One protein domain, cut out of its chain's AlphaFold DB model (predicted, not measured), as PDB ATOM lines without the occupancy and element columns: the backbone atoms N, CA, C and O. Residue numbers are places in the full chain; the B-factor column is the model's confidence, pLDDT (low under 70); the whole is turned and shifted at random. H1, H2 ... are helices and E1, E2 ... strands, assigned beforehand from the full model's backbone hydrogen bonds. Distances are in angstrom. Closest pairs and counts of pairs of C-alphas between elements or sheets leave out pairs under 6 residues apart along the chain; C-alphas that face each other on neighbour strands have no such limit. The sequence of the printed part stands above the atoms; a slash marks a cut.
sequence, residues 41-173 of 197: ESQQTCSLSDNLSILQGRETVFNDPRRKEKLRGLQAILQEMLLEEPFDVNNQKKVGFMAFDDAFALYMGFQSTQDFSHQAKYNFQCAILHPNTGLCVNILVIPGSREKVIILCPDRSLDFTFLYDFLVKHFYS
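AT A GLANCE: This is residues 41 to 173 of the 197 residues of an uncharacterized protein of Paramuricea clavata (UniProt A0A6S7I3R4). A small sheet of three strands stands in the middle, with H1 to H4 gathered on one side of it, H1 and H2 as a helical hairpin, and H5 by itself beyond the other side. The printed part has 133 residues, with five named helices and three named strands in the order H1 H2 E1 H3 H4 E2 E3 H5; the sheet, E1 E3 E2, is antiparallel and the class mostly helix. It is compact, with a radius of gyration of the C-alphas of 14.9 A and spans of 44 by 31 by 23 A.

HOW THE PARTS SIT: H1, residues 48 to 61, and H2, residues 65 to 83, form a hairpin and touch, closest at the C-alphas of Glu 59 and Lys 68, 5.6 A apart, at a shallow tilt of 22 degrees, opposite ways. E1, residues 97 to 99, is antiparallel to E3, residues 148 to 152, with N 98 and O 150 at 2.9 A. H3, residues 100 to 108, touches residues 70 to 77 of H2, closest at the C-alphas of Tyr 107 and Gly 73, 4.1 A apart, and is on the sheet at a height of 8.7 A. H4, residues 118 to 128, only just touches H3, with 3 pairs of C-alphas within 8 A, the closest those of Phe 124 and Phe 104, 6.8 A apart; they are about perpendicular at 86 degrees. H2 and H4 only graze the sheet. E2, residues 137 to 141, forms a hairpin with E3, with N 138 and O 151 at 2.8 A. E1, H3 H4 and E2 make a split strand-helix-strand unit, two strands running the same way with E3 between them, its crossover right-handed. H5, residues 160 to 170, touches no helix and is only just not on the sheet, with 4 pairs of C-alphas within 10 A. Every O i to N i+4 pair is within hydrogen-bond range in H2, H3, H4 and H5, and 8 of 10 in H1.

IN THESE COORDINATES: H1, 20.6 A long, begins at C-alpha 48 (179.629, 171.450, 276.213); H2 is 26.8 A, H4 15.4 A and H5 15.2 A, ending at C-alpha 170 (160.799, 185.309, 273.773).

THE WHOLE: The C-alphas farthest apart, those of Asn 63 and Ser 173, are 47.2 A apart. The printed part has no cut, and the link from H2 to E1, 13 residues, is long. Confidence is under 70 at residues 84 to 95, 143 to 144 and 154 to 173.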
ATOM      1  N   GLU A  41     177.342 179.741 263.119       83.81
ATOM      2  CA  GLU A  41     177.615 178.468 263.777       83.81
ATOM      3  C   GLU A  41     179.003 178.436 264.418       83.81
ATOM      4  O   GLU A  41     179.988 178.933 263.855       83.81
ATOM      5  N   SER A  42     179.103 177.812 265.593       84.81
ATOM      6  CA  SER A  42     180.418 177.506 266.150       84.81
ATOM      7  C   SER A  42     181.132 176.446 265.325       84.81
ATOM      8  O   SER A  42     180.565 175.453 264.880       84.81
ATOM      9  N   GLN A  43     182.441 176.639 265.196       80.94
ATOM     10  CA  GLN A  43     183.355 175.665 264.609       80.94
ATOM     11  C   GLN A  43     183.885 174.658 265.648       80.94
ATOM     12  O   GLN A  43     184.689 173.787 265.310       80.94
ATOM     13  N   GLN A  44     183.480 174.772 266.921       81.94
ATOM     14  CA  GLN A  44     183.837 173.818 267.973       81.94
ATOM     15  C   GLN A  44     183.138 172.478 267.745       81.94
ATOM     16  O   GLN A  44     181.934 172.403 267.527       81.94
ATOM     17  N   THR A  45     183.903 171.396 267.857       73.88
ATOM     18  CA  THR A  45     183.421 170.030 267.616       73.88
ATOM     19  C   THR A  45     183.250 169.198 268.888       73.88
ATOM     20  O   THR A  45     182.809 168.048 268.791       73.88
ATOM     21  N   CYS A  46     183.607 169.761 270.047       77.06
ATOM     22  CA  CYS A  46     183.567 169.129 271.363       77.06
ATOM     23  C   CYS A  46     182.180 169.231 272.019       77.06
ATOM     24  O   CYS A  46     181.373 170.069 271.628       77.06
ATOM     25  N   SER A  47     181.917 168.416 273.045       77.62
ATOM     26  CA  SER A  47     180.713 168.577 273.871       77.62
ATOM     27  C   SER A  47     180.787 169.853 274.728       77.62
ATOM     28  O   SER A  47     181.866 170.421 274.917       77.62
ATOM     29  N   LEU A  48     179.658 170.298 275.294       75.94
ATOM     30  CA  LEU A  48     179.629 171.450 276.213       75.94
ATOM     31  C   LEU A  48     180.510 171.234 277.456       75.94
ATOM     32  O   LEU A  48     181.253 172.133 277.847       75.94
ATOM     33  N   SER A  49     180.474 170.033 278.047       75.00
ATOM     34  CA  SER A  49     181.320 169.674 279.196       75.00
ATOM     35  C   SER A  49     182.809 169.679 278.843       75.00
ATOM     36  O   SER A  49     183.645 170.123 279.635       75.00
ATOM     37  N   ASP A  50     183.144 169.243 277.628       84.50
ATOM     38  CA  ASP A  50     184.521 169.274 277.141       84.50
ATOM     39  C   ASP A  50     184.970 170.703 276.823       84.50
ATOM     40  O   ASP A  50     186.123 171.047 277.068       84.50
ATOM     41  N   ASN A  51     184.073 171.558 276.319       87.50
ATOM     42  CA  ASN A  51     184.395 172.936 275.955       87.50
ATOM     43  C   ASN A  51     184.924 173.725 277.161       87.50
ATOM     44  O   ASN A  51     185.978 174.353 277.054       87.50
ATOM     45  N   LEU A  52     184.275 173.611 278.327       87.94
ATOM     46  CA  LEU A  52     184.757 174.237 279.562       87.94
ATOM     47  C   LEU A  52     186.148 173.720 279.958       87.94
ATOM     48  O   LEU A  52     187.058 174.510 280.218       87.94
ATOM     49  N   SER A  53     186.332 172.399 279.936       88.19
ATOM     50  CA  SER A  53     187.602 171.754 280.291       88.19
ATOM     51  C   SER A  53     188.744 172.176 279.353       88.19
ATOM     52  O   SER A  53     189.862 172.434 279.799       88.19
ATOM     53  N   ILE A  54     188.465 172.319 278.052       88.62
ATOM     54  CA  ILE A  54     189.423 172.797 277.045       88.62
ATOM     55  C   ILE A  54     189.832 174.248 277.323       88.62
ATOM     56  O   ILE A  54     191.017 174.575 277.233       88.62
ATOM     57  N   LEU A  55     188.881 175.127 277.655       90.06
ATOM     58  CA  LEU A  55     189.183 176.528 277.965       90.06
ATOM     59  C   LEU A  55     190.058 176.646 279.218       90.06
ATOM     60  O   LEU A  55     191.053 177.372 279.189       90.06
ATOM     61  N   GLN A  56     189.738 175.893 280.273       90.38
ATOM     62  CA  GLN A  56     190.520 175.849 281.514       90.38
ATOM     63  C   GLN A  56     191.930 175.298 281.273       90.38
ATOM     64  O   GLN A  56     192.919 175.907 281.681       90.38
ATOM     65  N   GLY A  57     192.044 174.187 280.539       89.25
ATOM     66  CA  GLY A  57     193.334 173.595 280.186       89.25
ATOM     67  C   GLY A  57     194.208 174.522 279.335       89.25
ATOM     68  O   GLY A  57     195.427 174.516 279.463       89.25
ATOM     69  N   ARG A  58     193.615 175.366 278.486       88.75
ATOM     70  CA  ARG A  58     194.366 176.367 277.707       88.75
ATOM     71  C   ARG A  58     194.802 177.563 278.546       88.75
ATOM     72  O   ARG A  58     195.872 178.117 278.293       88.75
ATOM     73  N   GLU A  59     194.006 177.967 279.529       90.00
ATOM     74  CA  GLU A  59     194.348 179.084 280.413       90.00
ATOM     75  C   GLU A  59     195.615 178.801 281.231       90.00
ATOM     76  O   GLU A  59     196.448 179.695 281.395       90.00
ATOM     77  N   THR A  60     195.795 177.559 281.695       88.88
ATOM     78  CA  THR A  60     196.979 177.154 282.473       88.88
ATOM     79  C   THR A  60     198.261 177.141 281.639       88.88
ATOM     80  O   THR A  60     199.341 177.368 282.182       88.88
ATOM     81  N   VAL A  61     198.149 176.920 280.325       90.38
ATOM     82  CA  VAL A  61     199.289 176.832 279.400       90.38
ATOM     83  C   VAL A  61     199.734 178.204 278.891       90.38
ATOM     84  O   VAL A  61     200.921 178.424 278.650       90.38
ATOM     85  N   PHE A  62     198.810 179.146 278.686       88.50
ATOM     86  CA  PHE A  62     199.184 180.468 278.186       88.50
ATOM     87  C   PHE A  62     199.851 181.323 279.269       88.50
ATOM     88  O   PHE A  62     199.423 181.336 280.414       88.50
ATOM     89  N   ASN A  63     200.866 182.106 278.890       89.19
ATOM     90  CA  ASN A  63     201.501 183.096 279.776       89.19
ATOM     91  C   ASN A  63     201.042 184.537 279.503       89.19
ATOM     92  O   ASN A  63     201.203 185.400 280.357       89.19
ATOM     93  N   ASP A  64     200.446 184.788 278.334       93.12
ATOM     94  CA  ASP A  64     199.951 186.106 277.926       93.12
ATOM     95  C   ASP A  64     198.683 186.493 278.721       93.12
ATOM     96  O   ASP A  64     197.661 185.804 278.589       93.12
ATOM     97  N   PRO A  65     198.709 187.591 279.507       92.00
ATOM     98  CA  PRO A  65     197.558 188.055 280.278       92.00
ATOM     99  C   PRO A  65     196.310 188.286 279.426       92.00
ATOM    100  O   PRO A  65     195.227 187.861 279.817       92.00
ATOM    101  N   ARG A  66     196.447 188.848 278.217       91.62
ATOM    102  CA  ARG A  66     195.296 189.150 277.347       91.62
ATOM    103  C   ARG A  66     194.587 187.883 276.882       91.62
ATOM    104  O   ARG A  66     193.365 187.842 276.762       91.62
ATOM    105  N   ARG A  67     195.348 186.810 276.647       92.06
ATOM    106  CA  ARG A  67     194.771 185.499 276.313       92.06
ATOM    107  C   ARG A  67     194.039 184.896 277.503       92.06
ATOM    108  O   ARG A  67     192.992 184.290 277.300       92.06
ATOM    109  N   LYS A  68     194.560 185.067 278.722       94.12
ATOM    110  CA  LYS A  68     193.880 184.613 279.943       94.12
ATOM    111  C   LYS A  68     192.586 185.382 280.183       94.12
ATOM    112  O   LYS A  68     191.568 184.750 280.420       94.12
ATOM    113  N   GLU A  69     192.605 186.706 280.050       94.69
ATOM    114  CA  GLU A  69     191.412 187.565 280.150       94.69
ATOM    115  C   GLU A  69     190.325 187.121 279.163       94.69
ATOM    116  O   GLU A  69     189.189 186.872 279.563       94.69
ATOM    117  N   LYS A  70     190.691 186.910 277.888       94.75
ATOM    118  CA  LYS A  70     189.794 186.327 276.878       94.75
ATOM    119  C   LYS A  70     189.193 184.998 277.344       94.75
ATOM    120  O   LYS A  70     187.980 184.824 277.279       94.75
ATOM    121  N   LEU A  71     190.024 184.043 277.768       95.19
ATOM    122  CA  LEU A  71     189.549 182.712 278.157       95.19
ATOM    123  C   LEU A  71     188.628 182.767 279.378       95.19
ATOM    124  O   LEU A  71     187.602 182.099 279.369       95.19
ATOM    125  N   ARG A  72     188.942 183.597 280.376       95.69
ATOM    126  CA  ARG A  72     188.100 183.802 281.563       95.69
ATOM    127  C   ARG A  72     186.742 184.391 281.213       95.69
ATOM    128  O   ARG A  72     185.737 183.876 281.681       95.69
ATOM    129  N   GLY A  73     186.704 185.404 280.345       96.12
ATOM    130  CA  GLY A  73     185.441 185.977 279.879       96.12
ATOM    131  C   GLY A  73     184.560 184.943 279.169       96.12
ATOM    132  O   GLY A  73     183.364 184.865 279.430       96.12
ATOM    133  N   LEU A  74     185.152 184.099 278.319       95.62
ATOM    134  CA  LEU A  74     184.423 183.016 277.647       95.62
ATOM    135  C   LEU A  74     183.952 181.931 278.627       95.62
ATOM    136  O   LEU A  74     182.823 181.461 278.514       95.62
ATOM    137  N   GLN A  75     184.786 181.554 279.602       94.06
ATOM    138  CA  GLN A  75     184.398 180.617 280.660       94.06
ATOM    139  C   GLN A  75     183.229 181.159 281.490       94.06
ATOM    140  O   GLN A  75     182.314 180.396 281.781       94.06
ATOM    141  N   ALA A  76     183.231 182.451 281.832       93.62
ATOM    142  CA  ALA A  76     182.159 183.080 282.597       93.62
ATOM    143  C   ALA A  76     180.820 183.029 281.850       93.62
ATOM    144  O   ALA A  76     179.823 182.618 282.433       93.62
ATOM    145  N   ILE A  77     180.806 183.351 280.549       93.88
ATOM    146  CA  ILE A  77     179.603 183.207 279.710       93.88
ATOM    147  C   ILE A  77     179.111 181.764 279.718       93.88
ATOM    148  O   ILE A  77     177.932 181.515 279.955       93.88
ATOM    149  N   LEU A  78     180.009 180.809 279.471       90.56
ATOM    150  CA  LEU A  78     179.630 179.404 279.413       90.56
ATOM    151  C   LEU A  78     179.066 178.917 280.754       90.56
ATOM    152  O   LEU A  78     178.082 178.191 280.765       90.56
ATOM    153  N   GLN A  79     179.666 179.320 281.875       89.56
ATOM    154  CA  GLN A  79     179.174 178.979 283.207       89.56
ATOM    155  C   GLN A  79     177.793 179.574 283.464       89.56
ATOM    156  O   GLN A  79     176.908 178.838 283.880       89.56
ATOM    157  N   GLU A  80     177.589 180.854 283.157       89.44
ATOM    158  CA  GLU A  80     176.300 181.524 283.343       89.44
ATOM    159  C   GLU A  80     175.192 180.840 282.529       89.44
ATOM    160  O   GLU A  80     174.143 180.496 283.064       89.44
ATOM    161  N   MET A  81     175.458 180.519 281.259       85.88
ATOM    162  CA  MET A  81     174.504 179.804 280.404       85.88
ATOM    163  C   MET A  81     174.238 178.356 280.857       85.88
ATOM    164  O   MET A  81     173.218 177.780 280.484       85.88
ATOM    165  N   LEU A  82     175.151 177.740 281.619       81.38
ATOM    166  CA  LEU A  82     174.990 176.393 282.182       81.38
ATOM    167  C   LEU A  82     174.282 176.386 283.547       81.38
ATOM    168  O   LEU A  82     173.863 175.316 283.990       81.38
ATOM    169  N   LEU A  83     174.174 177.535 284.229       76.12
ATOM    170  CA  LEU A  83     173.448 177.660 285.499       76.12
ATOM    171  C   LEU A  83     171.928 177.622 285.303       76.12
ATOM    172  O   LEU A  83     171.206 177.252 286.232       76.12
ATOM    173  N   GLU A  84     171.435 177.960 284.110       64.62
ATOM    174  CA  GLU A  84     170.030 177.769 283.765       64.62
ATOM    175  C   GLU A  84     169.703 176.268 283.749       64.62
ATOM    176  O   GLU A  84     170.357 175.489 283.057       64.62
ATOM    177  N   GLU A  85     168.719 175.856 284.562       54.78
ATOM    178  CA  GLU A  85     168.413 174.449 284.856       54.78
ATOM    179  C   GLU A  85     168.508 173.545 283.617       54.78
ATOM    180  O   GLU A  85     167.845 173.824 282.623       54.78
ATOM    181  N   PRO A  86     169.254 172.428 283.662       53.03
ATOM    182  CA  PRO A  86     169.554 171.632 282.473       53.03
ATOM    183  C   PRO A  86     168.337 170.907 281.890       53.03
ATOM    184  O   PRO A  86     168.429 170.371 280.785       53.03
ATOM    185  N   PHE A  87     167.206 170.886 282.601       54.44
ATOM    186  CA  PHE A  87     165.979 170.224 282.178       54.44
ATOM    187  C   PHE A  87     164.753 171.088 282.475       54.44
ATOM    188  O   PHE A  87     164.667 171.718 283.527       54.44
ATOM    189  N   ASP A  88     163.800 171.126 281.545       57.25
ATOM    190  CA  ASP A  88     162.468 171.655 281.830       57.25
ATOM    191  C   ASP A  88     161.645 170.664 282.681       57.25
ATOM    192  O   ASP A  88     162.054 169.534 282.951       57.25
ATOM    193  N   VAL A  89     160.438 171.074 283.082       54.88
ATOM    194  CA  VAL A  89     159.491 170.244 283.856       54.88
ATOM    195  C   VAL A  89     159.099 168.937 283.142       54.88
ATOM    196  O   VAL A  89     158.544 168.039 283.770       54.88
ATOM    197  N   ASN A  90     159.392 168.821 281.842       56.22
ATOM    198  CA  ASN A  90     159.139 167.651 281.005       56.22
ATOM    199  C   ASN A  90     160.410 166.823 280.750       56.22
ATOM    200  O   ASN A  90     160.402 165.943 279.886       56.22
ATOM    201  N   ASN A  91     161.494 167.077 281.493       53.53
ATOM    202  CA  ASN A  91     162.779 166.400 281.350       53.53
ATOM    203  C   ASN A  91     163.455 166.626 279.980       53.53
ATOM    204  O   ASN A  91     164.321 165.848 279.572       53.53
ATOM    205  N   GLN A  92     163.072 167.679 279.252       56.62
ATOM    206  CA  GLN A  92     163.736 168.075 278.015       56.62
ATOM    207  C   GLN A  92     164.953 168.925 278.341       56.62
ATOM    208  O   GLN A  92     164.871 169.839 279.158       56.62
ATOM    209  N   LYS A  93     166.079 168.622 277.689       57.75
ATOM    210  CA  LYS A  93     167.333 169.353 277.867       57.75
ATOM    211  C   LYS A  93     167.099 170.829 277.541       57.75
ATOM    212  O   LYS A  93     166.823 171.170 276.392       57.75
ATOM    213  N   LYS A  94     167.179 171.692 278.551       58.97
ATOM    214  CA  LYS A  94     167.084 173.137 278.366       58.97
ATOM    215  C   LYS A  94     168.350 173.583 277.655       58.97
ATOM    216  O   LYS A  94     169.472 173.267 278.054       58.97
ATOM    217  N   VAL A  95     168.152 174.266 276.544       67.00
ATOM    218  CA  VAL A  95     169.234 174.886 275.806       67.00
ATOM    219  C   VAL A  95     169.445 176.255 276.436       67.00
ATOM    220  O   VAL A  95     168.590 177.126 276.286       67.00
ATOM    221  N   GLY A  96     170.540 176.425 277.179       76.81
ATOM    222  CA  GLY A  96     170.870 177.722 277.762       76.81
ATOM    223  C   GLY A  96     171.067 178.756 276.658       76.81
ATOM    224  O   GLY A  96     171.697 178.473 275.630       76.81
ATOM    225  N   PHE A  97     170.514 179.942 276.860       83.75
ATOM    226  CA  PHE A  97     170.632 181.052 275.927       83.75
ATOM    227  C   PHE A  97     170.984 182.331 276.677       83.75
ATOM    228  O   PHE A  97     170.793 182.445 277.880       83.75
ATOM    229  N   MET A  98     171.530 183.303 275.960       88.88
ATOM    230  CA  MET A  98     171.884 184.598 276.527       88.88
ATOM    231  C   MET A  98     171.812 185.658 275.435       88.88
ATOM    232  O   MET A  98     172.232 185.413 274.300       88.88
ATOM    233  N   ALA A  99     171.300 186.848 275.755       90.31
ATOM    234  CA  ALA A  99     171.369 187.964 274.822       90.31
ATOM    235  C   ALA A  99     172.839 188.304 274.528       90.31
ATOM    236  O   ALA A  99     173.694 188.292 275.414       90.31
ATOM    237  N   PHE A 100     173.156 188.612 273.270       93.50
ATOM    238  CA  PHE A 100     174.540 188.856 272.856       93.50
ATOM    239  C   PHE A 100     175.177 190.031 273.606       93.50
ATOM    240  O   PHE A 100     176.360 189.978 273.934       93.50
ATOM    241  N   ASP A 101     174.397 191.075 273.886       94.00
ATOM    242  CA  ASP A 101     174.881 192.257 274.598       94.00
ATOM    243  C   ASP A 101     175.159 191.971 276.082       94.00
ATOM    244  O   ASP A 101     176.148 192.482 276.610       94.00
ATOM    245  N   ASP A 102     174.388 191.087 276.719       94.81
ATOM    246  CA  ASP A 102     174.639 190.641 278.097       94.81
ATOM    247  C   ASP A 102     175.901 189.777 278.169       94.81
ATOM    248  O   ASP A 102     176.782 190.004 279.002       94.81
ATOM    249  N   ALA A 103     176.049 188.843 277.225       96.19
ATOM    250  CA  ALA A 103     177.258 188.039 277.103       96.19
ATOM    251  C   ALA A 103     178.488 188.915 276.842       96.19
ATOM    252  O   ALA A 103     179.557 188.695 277.414       96.19
ATOM    253  N   PHE A 104     178.339 189.940 275.999       96.88
ATOM    254  CA  PHE A 104     179.395 190.903 275.731       96.88
ATOM    255  C   PHE A 104     179.767 191.686 276.992       96.88
ATOM    256  O   PHE A 104     180.952 191.796 277.302       96.88
ATOM    257  N   ALA A 105     178.787 192.180 277.752       96.25
ATOM    258  CA  ALA A 105     179.034 192.877 279.012       96.25
ATOM    259  C   ALA A 105     179.787 191.987 280.015       96.25
ATOM    260  O   ALA A 105     180.779 192.429 280.603       96.25
ATOM    261  N   LEU A 106     179.388 190.717 280.140       96.00
ATOM    262  CA  LEU A 106     180.063 189.743 280.995       96.00
ATOM    263  C   LEU A 106     181.510 189.501 280.541       96.00
ATOM    264  O   LEU A 106     182.430 189.574 281.351       96.00
ATOM    265  N   TYR A 107     181.732 189.292 279.241       96.75
ATOM    266  CA  TYR A 107     183.067 189.119 278.663       96.75
ATOM    267  C   TYR A 107     183.978 190.327 278.916       96.75
ATOM    268  O   TYR A 107     185.152 190.164 279.270       96.75
ATOM    269  N   MET A 108     183.438 191.539 278.759       96.31
ATOM    270  CA  MET A 108     184.165 192.790 278.976       96.31
ATOM    271  C   MET A 108     184.516 193.028 280.448       96.31
ATOM    272  O   MET A 108     185.529 193.671 280.722       96.31
ATOM    273  N   GLY A 109     183.765 192.450 281.392       95.50
ATOM    274  CA  GLY A 109     184.083 192.485 282.824       95.50
ATOM    275  C   GLY A 109     185.442 191.869 283.186       95.50
ATOM    276  O   GLY A 109     186.015 192.215 284.216       95.50
ATOM    277  N   PHE A 110     185.992 191.008 282.323       94.81
ATOM    278  CA  PHE A 110     187.302 190.373 282.511       94.81
ATOM    279  C   PHE A 110     188.433 191.043 281.729       94.81
ATOM    280  O   PHE A 110     189.585 190.641 281.884       94.81
ATOM    281  N   GLN A 111     188.133 192.027 280.877       92.50
ATOM    282  CA  GLN A 111     189.150 192.717 280.088       92.50
ATOM    283  C   GLN A 111     189.768 193.855 280.900       92.50
ATOM    284  O   GLN A 111     189.067 194.657 281.515       92.50
ATOM    285  N   SER A 112     191.093 193.976 280.842       90.38
ATOM    286  CA  SER A 112     191.830 195.092 281.454       90.38
ATOM    287  C   SER A 112     191.458 196.460 280.871       90.38
ATOM    288  O   SER A 112     191.555 197.478 281.554       90.38
ATOM    289  N   THR A 113     191.034 196.497 279.605       87.81
ATOM    290  CA  THR A 113     190.516 197.698 278.942       87.81
ATOM    291  C   THR A 113     189.091 197.440 278.484       87.81
ATOM    292  O   THR A 113     188.848 196.542 277.677       87.81
ATOM    293  N   GLN A 114     188.158 198.243 278.985       88.88
ATOM    294  CA  GLN A 114     186.760 198.172 278.589       88.88
ATOM    295  C   GLN A 114     186.514 199.078 277.380       88.88
ATOM    296  O   GLN A 114     186.616 200.297 277.473       88.88
ATOM    297  N   ASP A 115     186.198 198.463 276.244       88.81
ATOM    298  CA  ASP A 115     185.722 199.123 275.032       88.81
ATOM    299  C   ASP A 115     184.371 198.513 274.643       88.81
ATOM    300  O   ASP A 115     184.264 197.303 274.456       88.81
ATOM    301  N   PHE A 116     183.346 199.355 274.521       91.75
ATOM    302  CA  PHE A 116     181.987 198.960 274.136       91.75
ATOM    303  C   PHE A 116     181.647 199.363 272.693       91.75
ATOM    304  O   PHE A 116     180.478 199.437 272.312       91.75
ATOM    305  N   SER A 117     182.666 199.634 271.872       92.50
ATOM    306  CA  SER A 117     182.512 199.963 270.458       92.50
ATOM    307  C   SER A 117     181.916 198.814 269.633       92.50
ATOM    308  O   SER A 117     181.965 197.633 269.993       92.50
ATOM    309  N   HIS A 118     181.408 199.145 268.441       90.19
ATOM    310  CA  HIS A 118     181.004 198.137 267.455       90.19
ATOM    311  C   HIS A 118     182.157 197.198 267.071       90.19
ATOM    312  O   HIS A 118     181.931 196.006 266.860       90.19
ATOM    313  N   GLN A 119     183.393 197.708 267.032       92.69
ATOM    314  CA  GLN A 119     184.575 196.896 266.759       92.69
ATOM    315  C   GLN A 119     184.840 195.897 267.891       92.69
ATOM    316  O   GLN A 119     185.164 194.742 267.620       92.69
ATOM    317  N   ALA A 120     184.662 196.304 269.151       92.06
ATOM    318  CA  ALA A 120     184.790 195.404 270.291       92.06
ATOM    319  C   ALA A 120     183.731 194.292 270.260       92.06
ATOM    320  O   ALA A 120     184.076 193.122 270.429       92.06
ATOM    321  N   LYS A 121     182.474 194.622 269.927       94.00
ATOM    322  CA  LYS A 121     181.409 193.625 269.718       94.00
ATOM    323  C   LYS A 121     181.738 192.644 268.586       94.00
ATOM    324  O   LYS A 121     181.523 191.443 268.731       94.00
ATOM    325  N   TYR A 122     182.300 193.125 267.475       92.94
ATOM    326  CA  TYR A 122     182.771 192.258 266.390       92.94
ATOM    327  C   TYR A 122     183.903 191.329 266.854       92.94
ATOM    328  O   TYR A 122     183.842 190.119 266.644       92.94
ATOM    329  N   ASN A 123     184.902 191.866 267.559       93.31
ATOM    330  CA  ASN A 123     186.013 191.079 268.100       93.31
ATOM    331  C   ASN A 123     185.526 190.013 269.093       93.31
ATOM    332  O   ASN A 123     186.041 188.895 269.100       93.31
ATOM    333  N   PHE A 124     184.522 190.341 269.906       95.88
ATOM    334  CA  PHE A 124     183.856 189.401 270.799       95.88
ATOM    335  C   PHE A 124     183.141 188.280 270.033       95.88
ATOM    336  O   PHE A 124     183.348 187.108 270.343       95.88
ATOM    337  N   GLN A 125     182.392 188.606 268.974       94.69
ATOM    338  CA  GLN A 125     181.775 187.602 268.099       94.69
ATOM    339  C   GLN A 125     182.827 186.633 267.532       94.69
ATOM    340  O   GLN A 125     182.661 185.415 267.598       94.69
ATOM    341  N   CYS A 126     183.951 187.160 267.035       93.50
ATOM    342  CA  CYS A 126     185.071 186.348 266.557       93.50
ATOM    343  C   CYS A 126     185.714 185.512 267.673       93.50
ATOM    344  O   CYS A 126     186.180 184.401 267.424       93.50
ATOM    345  N   ALA A 127     185.770 186.032 268.903       94.06
ATOM    346  CA  ALA A 127     186.299 185.313 270.054       94.06
ATOM    347  C   ALA A 127     185.421 184.111 270.427       94.06
ATOM    348  O   ALA A 127     185.972 183.029 270.636       94.06
ATOM    349  N   ILE A 128     184.096 184.294 270.458       94.38
ATOM    350  CA  ILE A 128     183.121 183.232 270.728       94.38
ATOM    351  C   ILE A 128     183.177 182.148 269.659       94.38
ATOM    352  O   ILE A 128     183.235 180.972 269.993       94.38
ATOM    353  N   LEU A 129     183.190 182.520 268.380       91.94
ATOM    354  CA  LEU A 129     183.139 181.558 267.275       91.94
ATOM    355  C   LEU A 129     184.516 180.983 266.908       91.94
ATOM    356  O   LEU A 129     184.657 180.269 265.916       91.94
ATOM    357  N   HIS A 130     185.556 181.290 267.688       92.00
ATOM    358  CA  HIS A 130     186.914 180.872 267.370       92.00
ATOM    359  C   HIS A 130     187.036 179.332 267.359       92.00
ATOM    360  O   HIS A 130     186.685 178.695 268.354       92.00
ATOM    361  N   PRO A 131     187.635 178.709 266.325       85.25
ATOM    362  CA  PRO A 131     187.673 177.246 266.158       85.25
ATOM    363  C   PRO A 131     188.464 176.502 267.229       85.25
ATOM    364  O   PRO A 131     188.305 175.302 267.411       85.25
ATOM    365  N   ASN A 132     189.313 177.203 267.978       85.38
ATOM    366  CA  ASN A 132     190.186 176.579 268.968       85.38
ATOM    367  C   ASN A 132     189.921 177.032 270.404       85.38
ATOM    368  O   ASN A 132     190.227 176.319 271.347       85.38
ATOM    369  N   THR A 133     189.430 178.248 270.592       89.00
ATOM    370  CA  THR A 133     189.330 178.865 271.928       89.00
ATOM    371  C   THR A 133     187.969 179.503 272.136       89.00
ATOM    372  O   THR A 133     187.863 180.400 272.960       89.00
ATOM    373  N   GLY A 134     187.014 179.169 271.275       92.38
ATOM    374  CA  GLY A 134     185.667 179.695 271.305       92.38
ATOM    375  C   GLY A 134     184.748 178.796 272.116       92.38
ATOM    376  O   GLY A 134     185.187 177.834 272.754       92.38
ATOM    377  N   LEU A 135     183.464 179.115 272.060       91.31
ATOM    378  CA  LEU A 135     182.410 178.366 272.718       91.31
ATOM    379  C   LEU A 135     181.715 177.426 271.733       91.31
ATOM    380  O   LEU A 135     181.642 177.705 270.537       91.31
ATOM    381  N   CYS A 136     181.187 176.313 272.234       88.50
ATOM    382  CA  CYS A 136     180.300 175.428 271.477       88.50
ATOM    383  C   CYS A 136     178.859 175.980 271.512       88.50
ATOM    384  O   CYS A 136     178.001 175.519 272.263       88.50
ATOM    385  N   VAL A 137     178.636 177.056 270.754       87.31
ATOM    386  CA  VAL A 137     177.392 177.845 270.725       87.31
ATOM    387  C   VAL A 137     177.061 178.278 269.304       87.31
ATOM    388  O   VAL A 137     177.959 178.441 268.489       87.31
ATOM    389  N   ASN A 138     175.805 178.585 269.028       87.00
ATOM    390  CA  ASN A 138     175.428 179.306 267.817       87.00
ATOM    391  C   ASN A 138     174.987 180.724 268.178       87.00
ATOM    392  O   ASN A 138     174.456 180.962 269.264       87.00
ATOM    393  N   ILE A 139     175.219 181.672 267.275       88.56
ATOM    394  CA  ILE A 139     174.718 183.040 267.408       88.56
ATOM    395  C   ILE A 139     173.591 183.219 266.404       88.56
ATOM    396  O   ILE A 139     173.821 183.204 265.197       88.56
ATOM    397  N   LEU A 140     172.383 183.402 266.918       86.25
ATOM    398  CA  LEU A 140     171.211 183.745 266.134       86.25
ATOM    399  C   LEU A 140     171.137 185.260 265.961       86.25
ATOM    400  O   LEU A 140     171.139 185.999 266.944       86.25
ATOM    401  N   VAL A 141     171.036 185.715 264.720       84.00
ATOM    402  CA  VAL A 141     170.715 187.094 264.354       84.00
ATOM    403  C   VAL A 141     169.216 187.169 264.102       84.00
ATOM    404  O   VAL A 141     168.696 186.430 263.273       84.00
ATOM    405  N   ILE A 142     168.508 188.042 264.813       75.94
ATOM    406  CA  ILE A 142     167.057 188.164 264.660       75.94
ATOM    407  C   ILE A 142     166.750 188.923 263.354       75.94
ATOM    408  O   ILE A 142     167.182 190.073 263.219       75.94
ATOM    409  N   PRO A 143     166.018 188.335 262.385       65.62
ATOM    410  CA  PRO A 143     165.666 189.026 261.143       65.62
ATOM    411  C   PRO A 143     164.886 190.321 261.402       65.62
ATOM    412  O   PRO A 143     164.064 190.390 262.314       65.62
ATOM    413  N   GLY A 144     165.160 191.366 260.613       65.12
ATOM    414  CA  GLY A 144     164.535 192.687 260.785       65.12
ATOM    415  C   GLY A 144     164.953 193.435 262.060       65.12
ATOM    416  O   GLY A 144     164.438 194.516 262.341       65.12
ATOM    417  N   SER A 145     165.894 192.883 262.828       70.19
ATOM    418  CA  SER A 145     166.399 193.425 264.086       70.19
ATOM    419  C   SER A 145     167.932 193.506 264.060       70.19
ATOM    420  O   SER A 145     168.606 192.898 263.230       70.19
ATOM    421  N   ARG A 146     168.505 194.301 264.970       73.62
ATOM    422  CA  ARG A 146     169.958 194.309 265.239       73.62
ATOM    423  C   ARG A 146     170.339 193.396 266.405       73.62
ATOM    424  O   ARG A 146     171.515 193.320 266.759       73.62
ATOM    425  N   GLU A 147     169.356 192.740 267.010       81.62
ATOM    426  CA  GLU A 147     169.532 191.884 268.173       81.62
ATOM    427  C   GLU A 147     170.121 190.533 267.784       81.62
ATOM    428  O   GLU A 147     169.866 189.977 266.710       81.62
ATOM    429  N   LYS A 148     170.936 190.011 268.696       88.44
ATOM    430  CA  LYS A 148     171.577 188.712 268.567       88.44
ATOM    431  C   LYS A 148     171.407 187.938 269.862       88.44
ATOM    432  O   LYS A 148     171.447 188.522 270.946       88.44
ATOM    433  N   VAL A 149     171.282 186.626 269.742       87.94
ATOM    434  CA  VAL A 149     171.177 185.704 270.872       87.94
ATOM    435  C   VAL A 149     172.227 184.620 270.722       87.94
ATOM    436  O   VAL A 149     172.410 184.073 269.639       87.94
ATOM    437  N   ILE A 150     172.921 184.310 271.808       89.44
ATOM    438  CA  ILE A 150     173.839 183.179 271.900       89.44
ATOM    439  C   ILE A 150     173.056 181.994 272.449       89.44
ATOM    440  O   ILE A 150     172.363 182.119 273.455       89.44
ATOM    441  N   ILE A 151     173.170 180.847 271.793       85.56
ATOM    442  CA  ILE A 151     172.443 179.624 272.121       85.56
ATOM    443  C   ILE A 151     173.471 178.508 272.304       85.56
ATOM    444  O   ILE A 151     174.281 178.265 271.408       85.56
ATOM    445  N   LEU A 152     173.461 177.816 273.445       82.00
ATOM    446  CA  LEU A 152     174.284 176.617 273.631       82.00
ATOM    447  C   LEU A 152     173.861 175.541 272.629       82.00
ATOM    448  O   LEU A 152     172.680 175.328 272.408       82.00
ATOM    449  N   CYS A 153     174.794 174.835 271.998       72.62
ATOM    450  CA  CYS A 153     174.433 173.785 271.039       72.62
ATOM    451  C   CYS A 153     175.117 172.479 271.421       72.62
ATOM    452  O   CYS A 153     176.272 172.273 271.061       72.62
ATOM    453  N   PRO A 154     174.437 171.598 272.179       59.25
ATOM    454  CA  PRO A 154     175.045 170.349 272.622       59.25
ATOM    455  C   PRO A 154     175.322 169.377 271.470       59.25
ATOM    456  O   PRO A 154     176.287 168.622 271.550       59.25
ATOM    457  N   ASP A 155     174.512 169.425 270.411       56.47
ATOM    458  CA  ASP A 155     174.604 168.556 269.245       56.47
ATOM    459  C   ASP A 155     174.610 169.450 268.003       56.47
ATOM    460  O   ASP A 155     173.676 170.209 267.791       56.47
ATOM    461  N   ARG A 156     175.698 169.393 267.227       54.31
ATOM    462  CA  ARG A 156     176.119 170.279 266.113       54.31
ATOM    463  C   ARG A 156     175.051 170.808 265.137       54.31
ATOM    464  O   ARG A 156     175.360 171.708 264.369       54.31
ATOM    465  N   SER A 157     173.847 170.254 265.120       56.59
ATOM    466  CA  SER A 157     172.708 170.770 264.368       56.59
ATOM    467  C   SER A 157     171.732 171.450 265.319       56.59
ATOM    468  O   SER A 157     171.121 170.790 266.163       56.59
ATOM    469  N   LEU A 158     171.556 172.757 265.155       60.50
ATOM    470  CA  LEU A 158     170.501 173.490 265.839       60.50
ATOM    471  C   LEU A 158     169.146 172.865 265.458       60.50
ATOM    472  O   LEU A 158     168.808 172.812 264.274       60.50
ATOM    473  N   ASP A 159     168.379 172.360 266.428       63.47
ATOM    474  CA  ASP A 159     167.011 171.924 266.144       63.47
ATOM    475  C   ASP A 159     166.184 173.170 265.809       63.47
ATOM    476  O   ASP A 159     165.881 174.000 266.669       63.47
ATOM    477  N   PHE A 160     165.830 173.325 264.535       60.09
ATOM    478  CA  PHE A 160     165.031 174.451 264.052       60.09
ATOM    479  C   PHE A 160     163.658 174.530 264.734       60.09
ATOM    480  O   PHE A 160     163.094 175.617 264.855       60.09
ATOM    481  N   THR A 161     163.140 173.408 265.243       59.44
ATOM    482  CA  THR A 161     161.925 173.391 266.067       59.44
ATOM    483  C   THR A 161     162.140 174.154 267.370       59.44
ATOM    484  O   THR A 161     161.292 174.950 267.770       59.44
ATOM    485  N   PHE A 162     163.291 173.942 268.015       64.88
ATOM    486  CA  PHE A 162     163.665 174.657 269.230       64.88
ATOM    487  C   PHE A 162     163.850 176.151 268.948       64.88
ATOM    488  O   PHE A 162     163.320 176.982 269.682       64.88
ATOM    489  N   LEU A 163     164.541 176.496 267.856       64.75
ATOM    490  CA  LEU A 163     164.747 177.889 267.452       64.75
ATOM    491  C   LEU A 163     163.425 178.632 267.256       64.75
ATOM    492  O   LEU A 163     163.270 179.770 267.691       64.75
ATOM    493  N   TYR A 164     162.459 177.969 266.626       62.31
ATOM    494  CA  TYR A 164     161.126 178.509 266.430       62.31
ATOM    495  C   TYR A 164     160.400 178.757 267.753       62.31
ATOM    496  O   TYR A 164     159.919 179.865 267.995       62.31
ATOM    497  N   ASP A 165     160.339 177.747 268.623       60.78
ATOM    498  CA  ASP A 165     159.675 177.885 269.917       60.78
ATOM    499  C   ASP A 165     160.336 178.978 270.768       60.78
ATOM    500  O   ASP A 165     159.634 179.722 271.456       60.78
ATOM    501  N   PHE A 166     161.662 179.106 270.685       67.06
ATOM    502  CA  PHE A 166     162.435 180.163 271.326       67.06
ATOM    503  C   PHE A 166     162.039 181.548 270.804       67.06
ATOM    504  O   PHE A 166     161.660 182.417 271.591       67.06
ATOM    505  N   LEU A 167     162.047 181.739 269.481       65.62
ATOM    506  CA  LEU A 167     161.663 182.998 268.849       65.62
ATOM    507  C   LEU A 167     160.236 183.404 269.233       65.62
ATOM    508  O   LEU A 167     160.017 184.513 269.723       65.62
ATOM    509  N   VAL A 168     159.272 182.490 269.083       62.16
ATOM    510  CA  VAL A 168     157.854 182.721 269.409       62.16
ATOM    511  C   VAL A 168     157.663 183.090 270.878       62.16
ATOM    512  O   VAL A 168     156.936 184.035 271.178       62.16
ATOM    513  N   LYS A 169     158.307 182.367 271.801       63.59
ATOM    514  CA  LYS A 169     158.142 182.606 273.241       63.59
ATOM    515  C   LYS A 169     158.809 183.894 273.709       63.59
ATOM    516  O   LYS A 169     158.223 184.576 274.540       63.59
ATOM    517  N   HIS A 170     159.999 184.220 273.208       60.91
ATOM    518  CA  HIS A 170     160.799 185.309 273.773       60.91
ATOM    519  C   HIS A 170     160.672 186.639 273.038       60.91
ATOM    520  O   HIS A 170     160.818 187.678 273.669       60.91
ATOM    521  N   PHE A 171     160.365 186.636 271.741       59.31
ATOM    522  CA  PHE A 171     160.278 187.879 270.964       59.31
ATOM    523  C   PHE A 171     158.846 188.246 270.589       59.31
ATOM    524  O   PHE A 171     158.512 189.427 270.506       59.31
ATOM    525  N   TYR A 172     157.987 187.244 270.393       53.59
ATOM    526  CA  TYR A 172     156.625 187.467 269.912       53.59
ATOM    527  C   TYR A 172     155.557 187.360 271.007       53.59
ATOM    528  O   TYR A 172     154.437 187.803 270.788       53.59
ATOM    529  N   SER A 173     155.875 186.840 272.201       48.09
ATOM    530  CA  SER A 173     154.898 186.751 273.300       48.09
ATOM    531  C   SER A 173     154.658 188.084 274.023       48.09
ATOM    532  O   SER A 173     153.594 188.252 274.618       48.09
TER     533      SER A 173